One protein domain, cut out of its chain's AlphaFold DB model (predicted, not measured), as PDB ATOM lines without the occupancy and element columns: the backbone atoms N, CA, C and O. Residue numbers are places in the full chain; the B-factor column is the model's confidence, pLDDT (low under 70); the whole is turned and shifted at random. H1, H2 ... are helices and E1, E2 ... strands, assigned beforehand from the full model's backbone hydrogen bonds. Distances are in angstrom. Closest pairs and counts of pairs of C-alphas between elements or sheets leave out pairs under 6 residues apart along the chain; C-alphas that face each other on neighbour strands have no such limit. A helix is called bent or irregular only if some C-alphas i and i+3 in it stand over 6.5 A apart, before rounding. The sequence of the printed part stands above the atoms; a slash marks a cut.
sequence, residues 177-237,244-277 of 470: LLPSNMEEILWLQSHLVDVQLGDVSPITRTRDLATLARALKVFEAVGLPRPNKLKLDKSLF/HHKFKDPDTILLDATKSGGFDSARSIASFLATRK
ATOM      1  N   LEU A 177       4.116  12.250 -28.210       56.09
ATOM      2  CA  LEU A 177       2.800  12.662 -28.687       56.09
ATOM      3  C   LEU A 177       2.436  11.871 -29.942       56.09
ATOM      4  O   LEU A 177       3.153  11.872 -30.936       56.09
ATOM      5  N   LEU A 178       1.283  11.205 -29.896       58.34
ATOM      6  CA  LEU A 178       0.582  10.824 -31.119       58.34
ATOM      7  C   LEU A 178       0.043  12.116 -31.761       58.34
ATOM      8  O   LEU A 178      -0.324  13.023 -31.012       58.34
ATOM      9  N   PRO A 179      -0.079  12.223 -33.095       54.22
ATOM     10  CA  PRO A 179      -0.581  13.434 -33.758       54.22
ATOM     11  C   PRO A 179      -1.901  13.979 -33.179       54.22
ATOM     12  O   PRO A 179      -2.071  15.190 -33.058       54.22
ATOM     13  N   SER A 180      -2.789  13.092 -32.711       61.16
ATOM     14  CA  SER A 180      -4.046  13.425 -32.019       61.16
ATOM     15  C   SER A 180      -3.875  14.167 -30.687       61.16
ATOM     16  O   SER A 180      -4.831  14.705 -30.152       61.16
ATOM     17  N   ASN A 181      -2.691  14.141 -30.080       70.75
ATOM     18  CA  ASN A 181      -2.481  14.618 -28.715       70.75
ATOM     19  C   ASN A 181      -2.188  16.120 -28.655       70.75
ATOM     20  O   ASN A 181      -2.420  16.736 -27.620       70.75
ATOM     21  N   MET A 182      -1.694  16.720 -29.740       79.75
ATOM     22  CA  MET A 182      -1.439  18.162 -29.774       79.75
ATOM     23  C   MET A 182      -2.746  18.954 -29.717       79.75
ATOM     24  O   MET A 182      -2.845  19.905 -28.953       79.75
ATOM     25  N   GLU A 183      -3.770  18.523 -30.455       82.25
ATOM     26  CA  GLU A 183      -5.105  19.135 -30.427       82.25
ATOM     27  C   GLU A 183      -5.754  19.035 -29.041       82.25
ATOM     28  O   GLU A 183      -6.403  19.972 -28.581       82.25
ATOM     29  N   GLU A 184      -5.536  17.921 -28.337       84.25
ATOM     30  CA  GLU A 184      -5.966  17.749 -26.948       84.25
ATOM     31  C   GLU A 184      -5.311  18.783 -26.019       84.25
ATOM     32  O   GLU A 184      -5.987  19.427 -25.221       84.25
ATOM     33  N   ILE A 185      -4.002  18.999 -26.150       87.31
ATOM     34  CA  ILE A 185      -3.278  19.969 -25.318       87.31
ATOM     35  C   ILE A 185      -3.650  21.414 -25.686       87.31
ATOM     36  O   ILE A 185      -3.826  22.242 -24.797       87.31
ATOM     37  N   LEU A 186      -3.821  21.728 -26.972       88.56
ATOM     38  CA  LEU A 186      -4.280  23.048 -27.424       88.56
ATOM     39  C   LEU A 186      -5.695  23.365 -26.918       88.56
ATOM     40  O   LEU A 186      -5.987  24.503 -26.536       88.56
ATOM     41  N   TRP A 187      -6.560  22.349 -26.840       88.88
ATOM     42  CA  TRP A 187      -7.879  22.470 -26.225       88.88
ATOM     43  C   TRP A 187      -7.789  22.863 -24.743       88.88
ATOM     44  O   TRP A 187      -8.571  23.704 -24.305       88.88
ATOM     45  N   LEU A 188      -6.815  22.349 -23.977       87.94
ATOM     46  CA  LEU A 188      -6.650  22.749 -22.571       87.94
ATOM     47  C   LEU A 188      -6.446  24.253 -22.415       87.94
ATOM     48  O   LEU A 188      -6.994  24.840 -21.489       87.94
ATOM     49  N   GLN A 189      -5.695  24.887 -23.312       86.31
ATOM     50  CA  GLN A 189      -5.412  26.314 -23.193       86.31
ATOM     51  C   GLN A 189      -6.691  27.161 -23.245       86.31
ATOM     52  O   GLN A 189      -6.831  28.113 -22.487       86.31
ATOM     53  N   SER A 190      -7.648  26.795 -24.099       83.12
ATOM     54  CA  SER A 190      -8.917  27.522 -24.235       83.12
ATOM     55  C   SER A 190      -9.956  27.166 -23.164       83.12
ATOM     56  O   SER A 190     -10.989  27.828 -23.081       83.12
ATOM     57  N   HIS A 191      -9.702  26.139 -22.346       86.25
ATOM     58  CA  HIS A 191     -10.679  25.581 -21.402       86.25
ATOM     59  C   HIS A 191     -10.212  25.585 -19.940       86.25
ATOM     60  O   HIS A 191     -10.991  25.242 -19.048       86.25
ATOM     61  N   LEU A 192      -8.970  25.988 -19.670       79.75
ATOM     62  CA  LEU A 192      -8.448  26.189 -18.322       79.75
ATOM     63  C   LEU A 192      -8.496  27.668 -17.944       79.75
ATOM     64  O   LEU A 192      -8.022  28.522 -18.686       79.75
ATOM     65  N   VAL A 193      -9.044  27.962 -16.763       73.12
ATOM     66  CA  VAL A 193      -9.222  29.345 -16.294       73.12
ATOM     67  C   VAL A 193      -7.974  29.872 -15.575       73.12
ATOM     68  O   VAL A 193      -7.616  31.028 -15.768       73.12
ATOM     69  N   ASP A 194      -7.287  29.048 -14.776       87.50
ATOM     70  CA  ASP A 194      -6.081  29.459 -14.038       87.50
ATOM     71  C   ASP A 194      -5.127  28.274 -13.799       87.50
ATOM     72  O   ASP A 194      -5.560  27.164 -13.472       87.50
ATOM     73  N   VAL A 195      -3.820  28.514 -13.931       87.12
ATOM     74  CA  VAL A 195      -2.760  27.550 -13.612       87.12
ATOM     75  C   VAL A 195      -1.810  28.165 -12.592       87.12
ATOM     76  O   VAL A 195      -1.092  29.127 -12.863       87.12
ATOM     77  N   GLN A 196      -1.750  27.547 -11.418       86.88
ATOM     78  CA  GLN A 196      -0.877  27.926 -10.320       86.88
ATOM     79  C   GLN A 196       0.337  27.007 -10.278       86.88
ATOM     80  O   GLN A 196       0.222  25.796 -10.084       86.88
ATOM     81  N   LEU A 197       1.517  27.597 -10.425       81.69
ATOM     82  CA  LEU A 197       2.781  26.875 -10.388       81.69
ATOM     83  C   LEU A 197       3.373  26.961  -8.976       81.69
ATOM     84  O   LEU A 197       3.804  28.025  -8.533       81.69
ATOM     85  N   GLY A 198       3.371  25.837  -8.265       76.81
ATOM     86  CA  GLY A 198       4.040  25.604  -6.984       76.81
ATOM     87  C   GLY A 198       5.532  25.312  -7.158       76.81
ATOM     88  O   GLY A 198       6.129  25.747  -8.143       76.81
ATOM     89  N   ASP A 199       6.158  24.602  -6.214       73.06
ATOM     90  CA  ASP A 199       7.614  24.330  -6.199       73.06
ATOM     91  C   ASP A 199       8.007  23.084  -7.014       73.06
ATOM     92  O   ASP A 199       8.407  22.043  -6.480       73.06
ATOM     93  N   VAL A 200       7.848  23.204  -8.334       69.69
ATOM     94  CA  VAL A 200       7.911  22.123  -9.334       69.69
ATOM     95  C   VAL A 200       8.782  22.502 -10.532       69.69
ATOM     96  O   VAL A 200       8.972  23.688 -10.816       69.69
ATOM     97  N   SER A 201       9.316  21.491 -11.234       66.69
ATOM     98  CA  SER A 201      10.016  21.729 -12.502       66.69
ATOM     99  C   SER A 201       9.013  22.367 -13.455       66.69
ATOM    100  O   SER A 201       7.902  21.848 -13.583       66.69
ATOM    101  N   PRO A 202       9.352  23.482 -14.109       62.00
ATOM    102  CA  PRO A 202       8.350  24.263 -14.806       62.00
ATOM    103  C   PRO A 202       8.186  23.793 -16.267       62.00
ATOM    104  O   PRO A 202       7.549  24.487 -17.051       62.00
ATOM    105  N   ILE A 203       8.771  22.638 -16.623       66.75
ATOM    106  CA  ILE A 203       8.551  21.903 -17.876       66.75
ATOM    107  C   ILE A 203       7.825  20.606 -17.523       66.75
ATOM    108  O   ILE A 203       8.319  19.799 -16.730       66.75
ATOM    109  N   THR A 204       6.665  20.411 -18.137       73.00
ATOM    110  CA  THR A 204       5.814  19.240 -17.947       73.00
ATOM    111  C   THR A 204       5.848  18.329 -19.164       73.00
ATOM    112  O   THR A 204       6.076  18.766 -20.292       73.00
ATOM    113  N   ARG A 205       5.583  17.041 -18.933       77.25
ATOM    114  CA  ARG A 205       5.439  16.053 -20.001       77.25
ATOM    115  C   ARG A 205       4.134  16.272 -20.759       77.25
ATOM    116  O   ARG A 205       3.049  16.249 -20.180       77.25
ATOM    117  N   THR A 206       4.231  16.398 -22.073       80.50
ATOM    118  CA  THR A 206       3.071  16.557 -22.960       80.50
ATOM    119  C   THR A 206       2.083  15.388 -22.874       80.50
ATOM    120  O   THR A 206       0.876  15.600 -22.962       80.50
ATOM    121  N   ARG A 207       2.555  14.163 -22.596       77.38
ATOM    122  CA  ARG A 207       1.691  13.002 -22.315       77.38
ATOM    123  C   ARG A 207       0.729  13.256 -21.149       77.38
ATOM    124  O   ARG A 207      -0.450  12.912 -21.242       77.38
ATOM    125  N   ASP A 208       1.213  13.844 -20.062       81.06
ATOM    126  CA  ASP A 208       0.399  14.072 -18.867       81.06
ATOM    127  C   ASP A 208      -0.652  15.157 -19.163       81.06
ATOM    128  O   ASP A 208      -1.839  14.964 -18.903       81.06
ATOM    129  N   LEU A 209      -0.265  16.227 -19.869       85.50
ATOM    130  CA  LEU A 209      -1.202  17.250 -20.357       85.50
ATOM    131  C   LEU A 209      -2.281  16.670 -21.275       85.50
ATOM    132  O   LEU A 209      -3.461  16.943 -21.089       85.50
ATOM    133  N   ALA A 210      -1.915  15.835 -22.245       82.62
ATOM    134  CA  ALA A 210      -2.892  15.233 -23.146       82.62
ATOM    135  C   ALA A 210      -3.827  14.243 -22.414       82.62
ATOM    136  O   ALA A 210      -5.005  14.136 -22.759       82.62
ATOM    137  N   THR A 211      -3.338  13.555 -21.376       81.56
ATOM    138  CA  THR A 211      -4.173  12.720 -20.488       81.56
ATOM    139  C   THR A 211      -5.186  13.579 -19.733       81.56
ATOM    140  O   THR A 211      -6.373  13.252 -19.695       81.56
ATOM    141  N   LEU A 212      -4.724  14.699 -19.170       87.56
ATOM    142  CA  LEU A 212      -5.561  15.666 -18.467       87.56
ATOM    143  C   LEU A 212      -6.640  16.253 -19.386       87.56
ATOM    144  O   LEU A 212      -7.816  16.230 -19.031       87.56
ATOM    145  N   ALA A 213      -6.264  16.697 -20.586       88.75
ATOM    146  CA  ALA A 213      -7.170  17.228 -21.604       88.75
ATOM    147  C   ALA A 213      -8.354  16.302 -21.884       88.75
ATOM    148  O   ALA A 213      -9.514  16.681 -21.728       88.75
ATOM    149  N   ARG A 214      -8.053  15.050 -22.233       82.56
ATOM    150  CA  ARG A 214      -9.056  14.045 -22.590       82.56
ATOM    151  C   ARG A 214     -10.015  13.762 -21.448       82.56
ATOM    152  O   ARG A 214     -11.216  13.632 -21.667       82.56
ATOM    153  N   ALA A 215      -9.504  13.682 -20.226       84.38
ATOM    154  CA  ALA A 215     -10.346  13.468 -19.064       84.38
ATOM    155  C   ALA A 215     -11.290  14.645 -18.796       84.38
ATOM    156  O   ALA A 215     -12.460  14.428 -18.485       84.38
ATOM    157  N   LEU A 216     -10.821  15.882 -18.973       88.00
ATOM    158  CA  LEU A 216     -11.673  17.063 -18.838       88.00
ATOM    159  C   LEU A 216     -12.726  17.147 -19.954       88.00
ATOM    160  O   LEU A 216     -13.873  17.496 -19.672       88.00
ATOM    161  N   LYS A 217     -12.395  16.743 -21.187       84.56
ATOM    162  CA  LYS A 217     -13.389  16.577 -22.261       84.56
ATOM    163  C   LYS A 217     -14.429  15.509 -21.928       84.56
ATOM    164  O   LYS A 217     -15.614  15.698 -22.192       84.56
ATOM    165  N   VAL A 218     -14.010  14.396 -21.320       79.81
ATOM    166  CA  VAL A 218     -14.941  13.377 -20.814       79.81
ATOM    167  C   VAL A 218     -15.874  13.986 -19.776       79.81
ATOM    168  O   VAL A 218     -17.082  13.777 -19.875       79.81
ATOM    169  N   PHE A 219     -15.350  14.771 -18.829       85.00
ATOM    170  CA  PHE A 219     -16.179  15.423 -17.815       85.00
ATOM    171  C   PHE A 219     -17.241  16.315 -18.436       85.00
ATOM    172  O   PHE A 219     -18.410  16.207 -18.073       85.00
ATOM    173  N   GLU A 220     -16.856  17.134 -19.410       84.56
ATOM    174  CA  GLU A 220     -17.792  17.965 -20.162       84.56
ATOM    175  C   GLU A 220     -18.860  17.120 -20.870       84.56
ATOM    176  O   GLU A 220     -20.054  17.374 -20.719       84.56
ATOM    177  N   ALA A 221     -18.453  16.049 -21.556       80.38
ATOM    178  CA  ALA A 221     -19.354  15.187 -22.317       80.38
ATOM    179  C   ALA A 221     -20.333  14.360 -21.460       80.38
ATOM    180  O   ALA A 221     -21.324  13.854 -22.000       80.38
ATOM    181  N   VAL A 222     -20.054  14.179 -20.163       76.88
ATOM    182  CA  VAL A 222     -20.928  13.465 -19.212       76.88
ATOM    183  C   VAL A 222     -21.529  14.367 -18.127       76.88
ATOM    184  O   VAL A 222     -22.165  13.867 -17.201       76.88
ATOM    185  N   GLY A 223     -21.360  15.690 -18.222       82.88
ATOM    186  CA  GLY A 223     -21.934  16.648 -17.270       82.88
ATOM    187  C   GLY A 223     -21.306  16.616 -15.870       82.88
ATOM    188  O   GLY A 223     -21.947  16.990 -14.883       82.88
ATOM    189  N   LEU A 224     -20.060  16.157 -15.756       84.38
ATOM    190  CA  LEU A 224     -19.285  16.223 -14.519       84.38
ATOM    191  C   LEU A 224     -18.707  17.629 -14.294       84.38
ATOM    192  O   LEU A 224     -18.502  18.381 -15.249       84.38
ATOM    193  N   PRO A 225     -18.434  18.010 -13.031       84.56
ATOM    194  CA  PRO A 225     -17.853  19.314 -12.736       84.56
ATOM    195  C   PRO A 225     -16.472  19.448 -13.383       84.56
ATOM    196  O   PRO A 225     -15.647  18.544 -13.271       84.56
ATOM    197  N   ARG A 226     -16.209  20.594 -14.017       85.62
ATOM    198  CA  ARG A 226     -14.863  20.969 -14.466       85.62
ATOM    199  C   ARG A 226     -14.139  21.743 -13.365       85.62
ATOM    200  O   ARG A 226     -14.796  22.487 -12.632       85.62
ATOM    201  N   PRO A 227     -12.816  21.592 -13.244       87.31
ATOM    202  CA  PRO A 227     -12.036  22.468 -12.390       87.31
ATOM    203  C   PRO A 227     -11.942  23.864 -13.004       87.31
ATOM    204  O   PRO A 227     -11.887  24.012 -14.223       87.31
ATOM    205  N   ASN A 228     -11.860  24.877 -12.149       84.31
ATOM    206  CA  ASN A 228     -11.527  26.235 -12.569       84.31
ATOM    207  C   ASN A 228     -10.024  26.501 -12.436       84.31
ATOM    208  O   ASN A 228      -9.514  27.460 -13.001       84.31
ATOM    209  N   LYS A 229      -9.295  25.672 -11.683       88.00
ATOM    210  CA  LYS A 229      -7.866  25.876 -11.451       88.00
ATOM    211  C   LYS A 229      -7.094  24.572 -11.540       88.00
ATOM    212  O   LYS A 229      -7.567  23.516 -11.117       88.00
ATOM    213  N   LEU A 230      -5.868  24.663 -12.031       88.69
ATOM    214  CA  LEU A 230      -4.859  23.629 -11.852       88.69
ATOM    215  C   LEU A 230      -3.794  24.163 -10.912       88.69
ATOM    216  O   LEU A 230      -3.286  25.262 -11.115       88.69
ATOM    217  N   LYS A 231      -3.419  23.380  -9.910       87.50
ATOM    218  CA  LYS A 231      -2.266  23.678  -9.072       87.50
ATOM    219  C   LYS A 231      -1.222  22.598  -9.283       87.50
ATOM    220  O   LYS A 231      -1.427  21.463  -8.873       87.50
ATOM    221  N   LEU A 232      -0.108  22.956  -9.908       83.56
ATOM    222  CA  LEU A 232       1.040  22.072 -10.059       83.56
ATOM    223  C   LEU A 232       1.938  22.261  -8.846       83.56
ATOM    224  O   LEU A 232       2.588  23.292  -8.725       83.56
ATOM    225  N   ASP A 233       1.960  21.305  -7.926       79.25
ATOM    226  CA  ASP A 233       2.767  21.417  -6.712       79.25
ATOM    227  C   ASP A 233       3.500  20.110  -6.446       79.25
ATOM    228  O   ASP A 233       3.047  19.032  -6.829       79.25
ATOM    229  N   LYS A 234       4.651  20.210  -5.787       71.56
ATOM    230  CA  LYS A 234       5.383  19.029  -5.362       71.56
ATOM    231  C   LYS A 234       4.828  18.642  -4.010       71.56
ATOM    232  O   LYS A 234       5.069  19.345  -3.025       71.56
ATOM    233  N   SER A 235       4.134  17.514  -3.921       59.19
ATOM    234  CA  SER A 235       3.846  16.991  -2.601       59.19
ATOM    235  C   SER A 235       5.159  16.580  -1.932       59.19
ATOM    236  O   SER A 235       5.910  15.702  -2.365       59.19
ATOM    237  N   LEU A 236       5.495  17.271  -0.849       49.44
ATOM    238  CA  LEU A 236       6.456  16.753   0.103       49.44
ATOM    239  C   LEU A 236       5.806  15.501   0.706       49.44
ATOM    240  O   LEU A 236       4.987  15.601   1.619       49.44
ATOM    241  N   PHE A 237       6.186  14.314   0.222       45.66
ATOM    242  CA  PHE A 237       5.926  13.003   0.843       45.66
ATOM    243  C   PHE A 237       6.487  12.892   2.281       45.66
ATOM    244  O   PHE A 237       6.669  11.798   2.810       45.66
ATOM    245  N   HIS A 244      -3.463  14.503  -1.885       64.06
ATOM    246  CA  HIS A 244      -4.827  14.775  -2.302       64.06
ATOM    247  C   HIS A 244      -5.822  14.731  -1.131       64.06
ATOM    248  O   HIS A 244      -6.804  15.454  -1.155       64.06
ATOM    249  N   HIS A 245      -5.543  13.988  -0.048       62.22
ATOM    250  CA  HIS A 245      -6.438  13.923   1.124       62.22
ATOM    251  C   HIS A 245      -6.418  15.213   1.962       62.22
ATOM    252  O   HIS A 245      -7.341  15.498   2.727       62.22
ATOM    253  N   LYS A 246      -5.331  15.990   1.866       63.94
ATOM    254  CA  LYS A 246      -5.172  17.263   2.590       63.94
ATOM    255  C   LYS A 246      -5.629  18.455   1.758       63.94
ATOM    256  O   LYS A 246      -5.951  19.499   2.324       63.94
ATOM    257  N   PHE A 247      -5.644  18.307   0.439       69.50
ATOM    258  CA  PHE A 247      -6.042  19.355  -0.481       69.50
ATOM    259  C   PHE A 247      -7.563  19.338  -0.665       69.50
ATOM    260  O   PHE A 247      -8.108  18.423  -1.263       69.50
ATOM    261  N   LYS A 248      -8.251  20.344  -0.114       68.75
ATOM    262  CA  LYS A 248      -9.724  20.402  -0.066       68.75
ATOM    263  C   LYS A 248     -10.331  21.540  -0.884       68.75
ATOM    264  O   LYS A 248     -11.476  21.904  -0.638       68.75
ATOM    265  N   ASP A 249      -9.578  22.135  -1.803       80.94
ATOM    266  CA  ASP A 249     -10.136  23.153  -2.692       80.94
ATOM    267  C   ASP A 249     -11.013  22.468  -3.760       80.94
ATOM    268  O   ASP A 249     -10.479  21.744  -4.603       80.94
ATOM    269  N   PRO A 250     -12.347  22.652  -3.725       78.19
ATOM    270  CA  PRO A 250     -13.276  21.932  -4.591       78.19
ATOM    271  C   PRO A 250     -13.238  22.391  -6.054       78.19
ATOM    272  O   PRO A 250     -13.846  21.732  -6.897       78.19
ATOM    273  N   ASP A 251     -12.560  23.500  -6.364       85.44
ATOM    274  CA  ASP A 251     -12.478  24.054  -7.719       85.44
ATOM    275  C   ASP A 251     -11.098  23.848  -8.364       85.44
ATOM    276  O   ASP A 251     -10.885  24.254  -9.513       85.44
ATOM    277  N   THR A 252     -10.175  23.191  -7.656       87.94
ATOM    278  CA  THR A 252      -8.786  23.024  -8.087       87.94
ATOM    279  C   THR A 252      -8.416  21.549  -8.238       87.94
ATOM    280  O   THR A 252      -8.598  20.754  -7.319       87.94
ATOM    281  N   ILE A 253      -7.811  21.177  -9.370       88.31
ATOM    282  CA  ILE A 253      -7.059  19.917  -9.465       88.31
ATOM    283  C   ILE A 253      -5.644  20.170  -8.953       88.31
ATOM    284  O   ILE A 253      -4.915  20.992  -9.510       88.31
ATOM    285  N   LEU A 254      -5.240  19.435  -7.918       87.19
ATOM    286  CA  LEU A 254      -3.837  19.343  -7.524       87.19
ATOM    287  C   LEU A 254      -3.136  18.346  -8.449       87.19
ATOM    288  O   LEU A 254      -3.440  17.162  -8.384       87.19
ATOM    289  N   LEU A 255      -2.214  18.820  -9.282       86.88
ATOM    290  CA  LEU A 255      -1.320  17.994 -10.085       86.88
ATOM    291  C   LEU A 255      -0.058  17.725  -9.261       86.88
ATOM    292  O   LEU A 255       0.796  18.603  -9.122       86.88
ATOM    293  N   ASP A 256       0.029  16.527  -8.682       79.50
ATOM    294  CA  ASP A 256       1.173  16.124  -7.862       79.50
ATOM    295  C   ASP A 256       2.385  15.820  -8.748       79.50
ATOM    296  O   ASP A 256       2.479  14.763  -9.383       79.50
ATOM    297  N   ALA A 257       3.293  16.790  -8.840       74.62
ATOM    298  CA  ALA A 257       4.418  16.714  -9.752       74.62
ATOM    299  C   ALA A 257       5.625  16.019  -9.116       74.62
ATOM    300  O   ALA A 257       6.143  16.389  -8.058       74.62
ATOM    301  N   THR A 258       6.151  15.042  -9.844       70.44
ATOM    302  CA  THR A 258       7.447  14.426  -9.575       70.44
ATOM    303  C   THR A 258       8.589  15.416  -9.823       70.44
ATOM    304  O   THR A 258       8.447  16.435 -10.502       70.44
ATOM    305  N   LYS A 259       9.784  15.099  -9.304       63.53
ATOM    306  CA  LYS A 259      10.980  15.939  -9.507       63.53
ATOM    307  C   LYS A 259      11.313  16.162 -10.989       63.53
ATOM    308  O   LYS A 259      11.843  17.215 -11.317       63.53
ATOM    309  N   SER A 260      10.971  15.209 -11.856       62.09
ATOM    310  CA  SER A 260      11.216  15.259 -13.300       62.09
ATOM    311  C   SER A 260      10.131  16.000 -14.095       62.09
ATOM    312  O   SER A 260      10.178  15.986 -15.321       62.09
ATOM    313  N   GLY A 261       9.152  16.627 -13.429       62.09
ATOM    314  CA  GLY A 261       8.098  17.424 -14.072       62.09
ATOM    315  C   GLY A 261       6.908  16.623 -14.617       62.09
ATOM    316  O   GLY A 261       5.961  17.220 -15.128       62.09
ATOM    317  N   GLY A 262       6.924  15.291 -14.495       72.25
ATOM    318  CA  GLY A 262       5.741  14.459 -14.747       72.25
ATOM    319  C   GLY A 262       4.781  14.476 -13.559       72.25
ATOM    320  O   GLY A 262       5.239  14.609 -12.422       72.25
ATOM    321  N   PHE A 263       3.484  14.311 -13.798       78.88
ATOM    322  CA  PHE A 263       2.465  14.225 -12.745       78.88
ATOM    323  C   PHE A 263       1.441  13.133 -13.031       78.88
ATOM    324  O   PHE A 263       1.116  12.830 -14.179       78.88
ATOM    325  N   ASP A 264       0.886  12.566 -11.963       79.31
ATOM    326  CA  ASP A 264      -0.162  11.559 -12.070       79.31
ATOM    327  C   ASP A 264      -1.514  12.228 -12.350       79.31
ATOM    328  O   ASP A 264      -2.286  12.557 -11.445       79.31
ATOM    329  N   SER A 265      -1.782  12.471 -13.636       81.69
ATOM    330  CA  SER A 265      -3.047  13.059 -14.096       81.69
ATOM    331  C   SER A 265      -4.239  12.238 -13.621       81.69
ATOM    332  O   SER A 265      -5.237  12.798 -13.173       81.69
ATOM    333  N   ALA A 266      -4.122  10.913 -13.690       79.00
ATOM    334  CA  ALA A 266      -5.219   9.998 -13.446       79.00
ATOM    335  C   ALA A 266      -5.678  10.067 -11.986       79.00
ATOM    336  O   ALA A 266      -6.848  10.351 -11.704       79.00
ATOM    337  N   ARG A 267      -4.726   9.942 -11.060       83.50
ATOM    338  CA  ARG A 267      -4.967  10.092  -9.624       83.50
ATOM    339  C   ARG A 267      -5.432  11.499  -9.252       83.50
ATOM    340  O   ARG A 267      -6.335  11.641  -8.425       83.50
ATOM    341  N   SER A 268      -4.870  12.534  -9.879       86.38
ATOM    342  CA  SER A 268      -5.242  13.936  -9.630       86.38
ATOM    343  C   SER A 268      -6.708  14.210  -9.979       86.38
ATOM    344  O   SER A 268      -7.444  14.824  -9.205       86.38
ATOM    345  N   ILE A 269      -7.159  13.693 -11.121       86.94
ATOM    346  CA  ILE A 269      -8.531  13.833 -11.617       86.94
ATOM    347  C   ILE A 269      -9.508  13.013 -10.775       86.94
ATOM    348  O   ILE A 269     -10.575  13.511 -10.405       86.94
ATOM    349  N   ALA A 270      -9.138  11.777 -10.437       85.38
ATOM    350  CA  ALA A 270      -9.951  10.926  -9.582       85.38
ATOM    351  C   ALA A 270     -10.147  11.547  -8.186       85.38
ATOM    352  O   ALA A 270     -11.263  11.576  -7.666       85.38
ATOM    353  N   SER A 271      -9.086  12.130  -7.622       85.69
ATOM    354  CA  SER A 271      -9.132  12.831  -6.334       85.69
ATOM    355  C   SER A 271      -9.987  14.100  -6.379       85.69
ATOM    356  O   SER A 271     -10.752  14.379  -5.452       85.69
ATOM    357  N   PHE A 272      -9.905  14.864  -7.471       88.31
ATOM    358  CA  PHE A 272     -10.766  16.026  -7.679       88.31
ATOM    359  C   PHE A 272     -12.246  15.630  -7.704       88.31
ATOM    360  O   PHE A 272     -13.053  16.231  -6.994       88.31
ATOM    361  N   LEU A 273     -12.613  14.578  -8.445       86.06
ATOM    362  CA  LEU A 273     -13.993  14.084  -8.445       86.06
ATOM    363  C   LEU A 273     -14.439  13.591  -7.072       86.06
ATOM    364  O   LEU A 273     -15.557  13.910  -6.667       86.06
ATOM    365  N   ALA A 274     -13.583  12.863  -6.351       85.25
ATOM    366  CA  ALA A 274     -13.875  12.406  -4.994       85.25
ATOM    367  C   ALA A 274     -14.209  13.589  -4.065       85.25
ATOM    368  O   ALA A 274     -15.209  13.557  -3.347       85.25
ATOM    369  N   THR A 275     -13.440  14.677  -4.169       84.75
ATOM    370  CA  THR A 275     -13.642  15.911  -3.394       84.75
ATOM    371  C   THR A 275     -14.939  16.628  -3.779       84.75
ATOM    372  O   THR A 275     -15.688  17.087  -2.916       84.75
ATOM    373  N   ARG A 276     -15.238  16.725  -5.080       86.06
ATOM    374  CA  ARG A 276     -16.395  17.480  -5.599       86.06
ATOM    375  C   ARG A 276     -17.716  16.713  -5.528       86.06
ATOM    376  O   ARG A 276     -18.787  17.320  -5.622       86.06
ATOM    377  N   LYS A 277     -17.657  15.388  -5.411       85.69
ATOM    378  CA  LYS A 277     -18.807  14.478  -5.354       85.69
ATOM    379  C   LYS A 277     -18.657  13.510  -4.168       85.69
ATOM    380  O   LYS A 277     -18.619  12.301  -4.380       85.69
TER     381      LYS A 277
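Overview. This is residues 177 to 237 and 244 to 277 of the 470 residues of an uncharacterized protein of Microgenomates group bacterium GW2011_GWC1_40_35 (UniProt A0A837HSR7). A small parallel sheet of three strands, E1, E2 and E3, makes one wall; helix H3 packs on its edge strand E3, and helices H2 and H1 follow H3 in a bent row, standing off from the sheet. H2 lies between H3 and H1 in this row, and H1 is farthest from the middle of the domain. The printed part has 95 residues with three named helices and three named strands, in the order H1 E1 H2 E2 E3 H3 along the chain; the sheet's order is E1 E2 E3. The class is mixed, helices and strands. The whole is compact, with a radius of gyration of the C-alphas of 12.6 A and spans of 35 by 31 by 20 A.

Along the chain. Find C-alpha 180 at (-4.046, 13.425, -32.019); from there H1 runs to residue 191, 17.4 A. It is neither bent nor irregular, but only just: C-alphas 180 and 183 are 6.0 A apart. Next come E1, residues 194 to 197, and H2, residues 206 to 221, whose first C-alpha is at (3.071, 16.557, -22.960) and which is 22.5 A long. E2 is residues 229 to 233, 12.5 A, and E3 is residues 252 to 256, 12.1 A. H3, residues 265 to 276, is 16.4 A long and ends at C-alpha 276, (-16.395, 17.480, -5.599).

Arrangement. Begin with E1 and E2, parallel at 7 degrees, where N 196 and O 230 are 2.8 A apart, within hydrogen-bond range. E2 and E3 are parallel at 24 degrees; look at N 255 and O 231, 2.8 A, also within range. E1, H2 and E2 form a strand-helix-strand unit, two parallel neighbour strands with a helix between them in the chain, and its crossover is left-handed. H3 is on the sheet, over E3, at a height over the sheet of 6.4 A; their closest C-alphas are those of Leu 255 and Ser 268, 5.7 A. On the local plane H3 runs slantwise to the strands, only just, at 33 degrees to E3. H2 touches H3 with residues 208 to 215 alone, closest at the C-alphas of Leu 212 and Ser 265, 5.7 A; their tilt of 35.1 degrees is only just steep, and they run the same way. H1 touches H2 at a steep tilt of 64 degrees, closest at the C-alphas of Ile 185 and Ala 210, 5.2 A. H1 and H2 are not on the sheet, and H1 and H3 are apart. In H2 and H3 every O i to N i+4 pair is within hydrogen-bond range; in H1, 5 of 8 are.

Size, cuts and confidence. The two C-alphas farthest apart are those of Pro 179 and Lys 246, 36.8 A. Residues 238 to 243 are cut out, and C-alphas 237 and 244 are 11.3 A apart across the cut, which lies in the link from E2 to E3. Of the links that are printed whole, H1 to E1 is tight, the others are short, and none is long. The mean pLDDT of the printed part is 78.5; look for values under 70 at residues 177 to 180, 200 to 203, 235 to 237, 244 to 248 and 259 to 261.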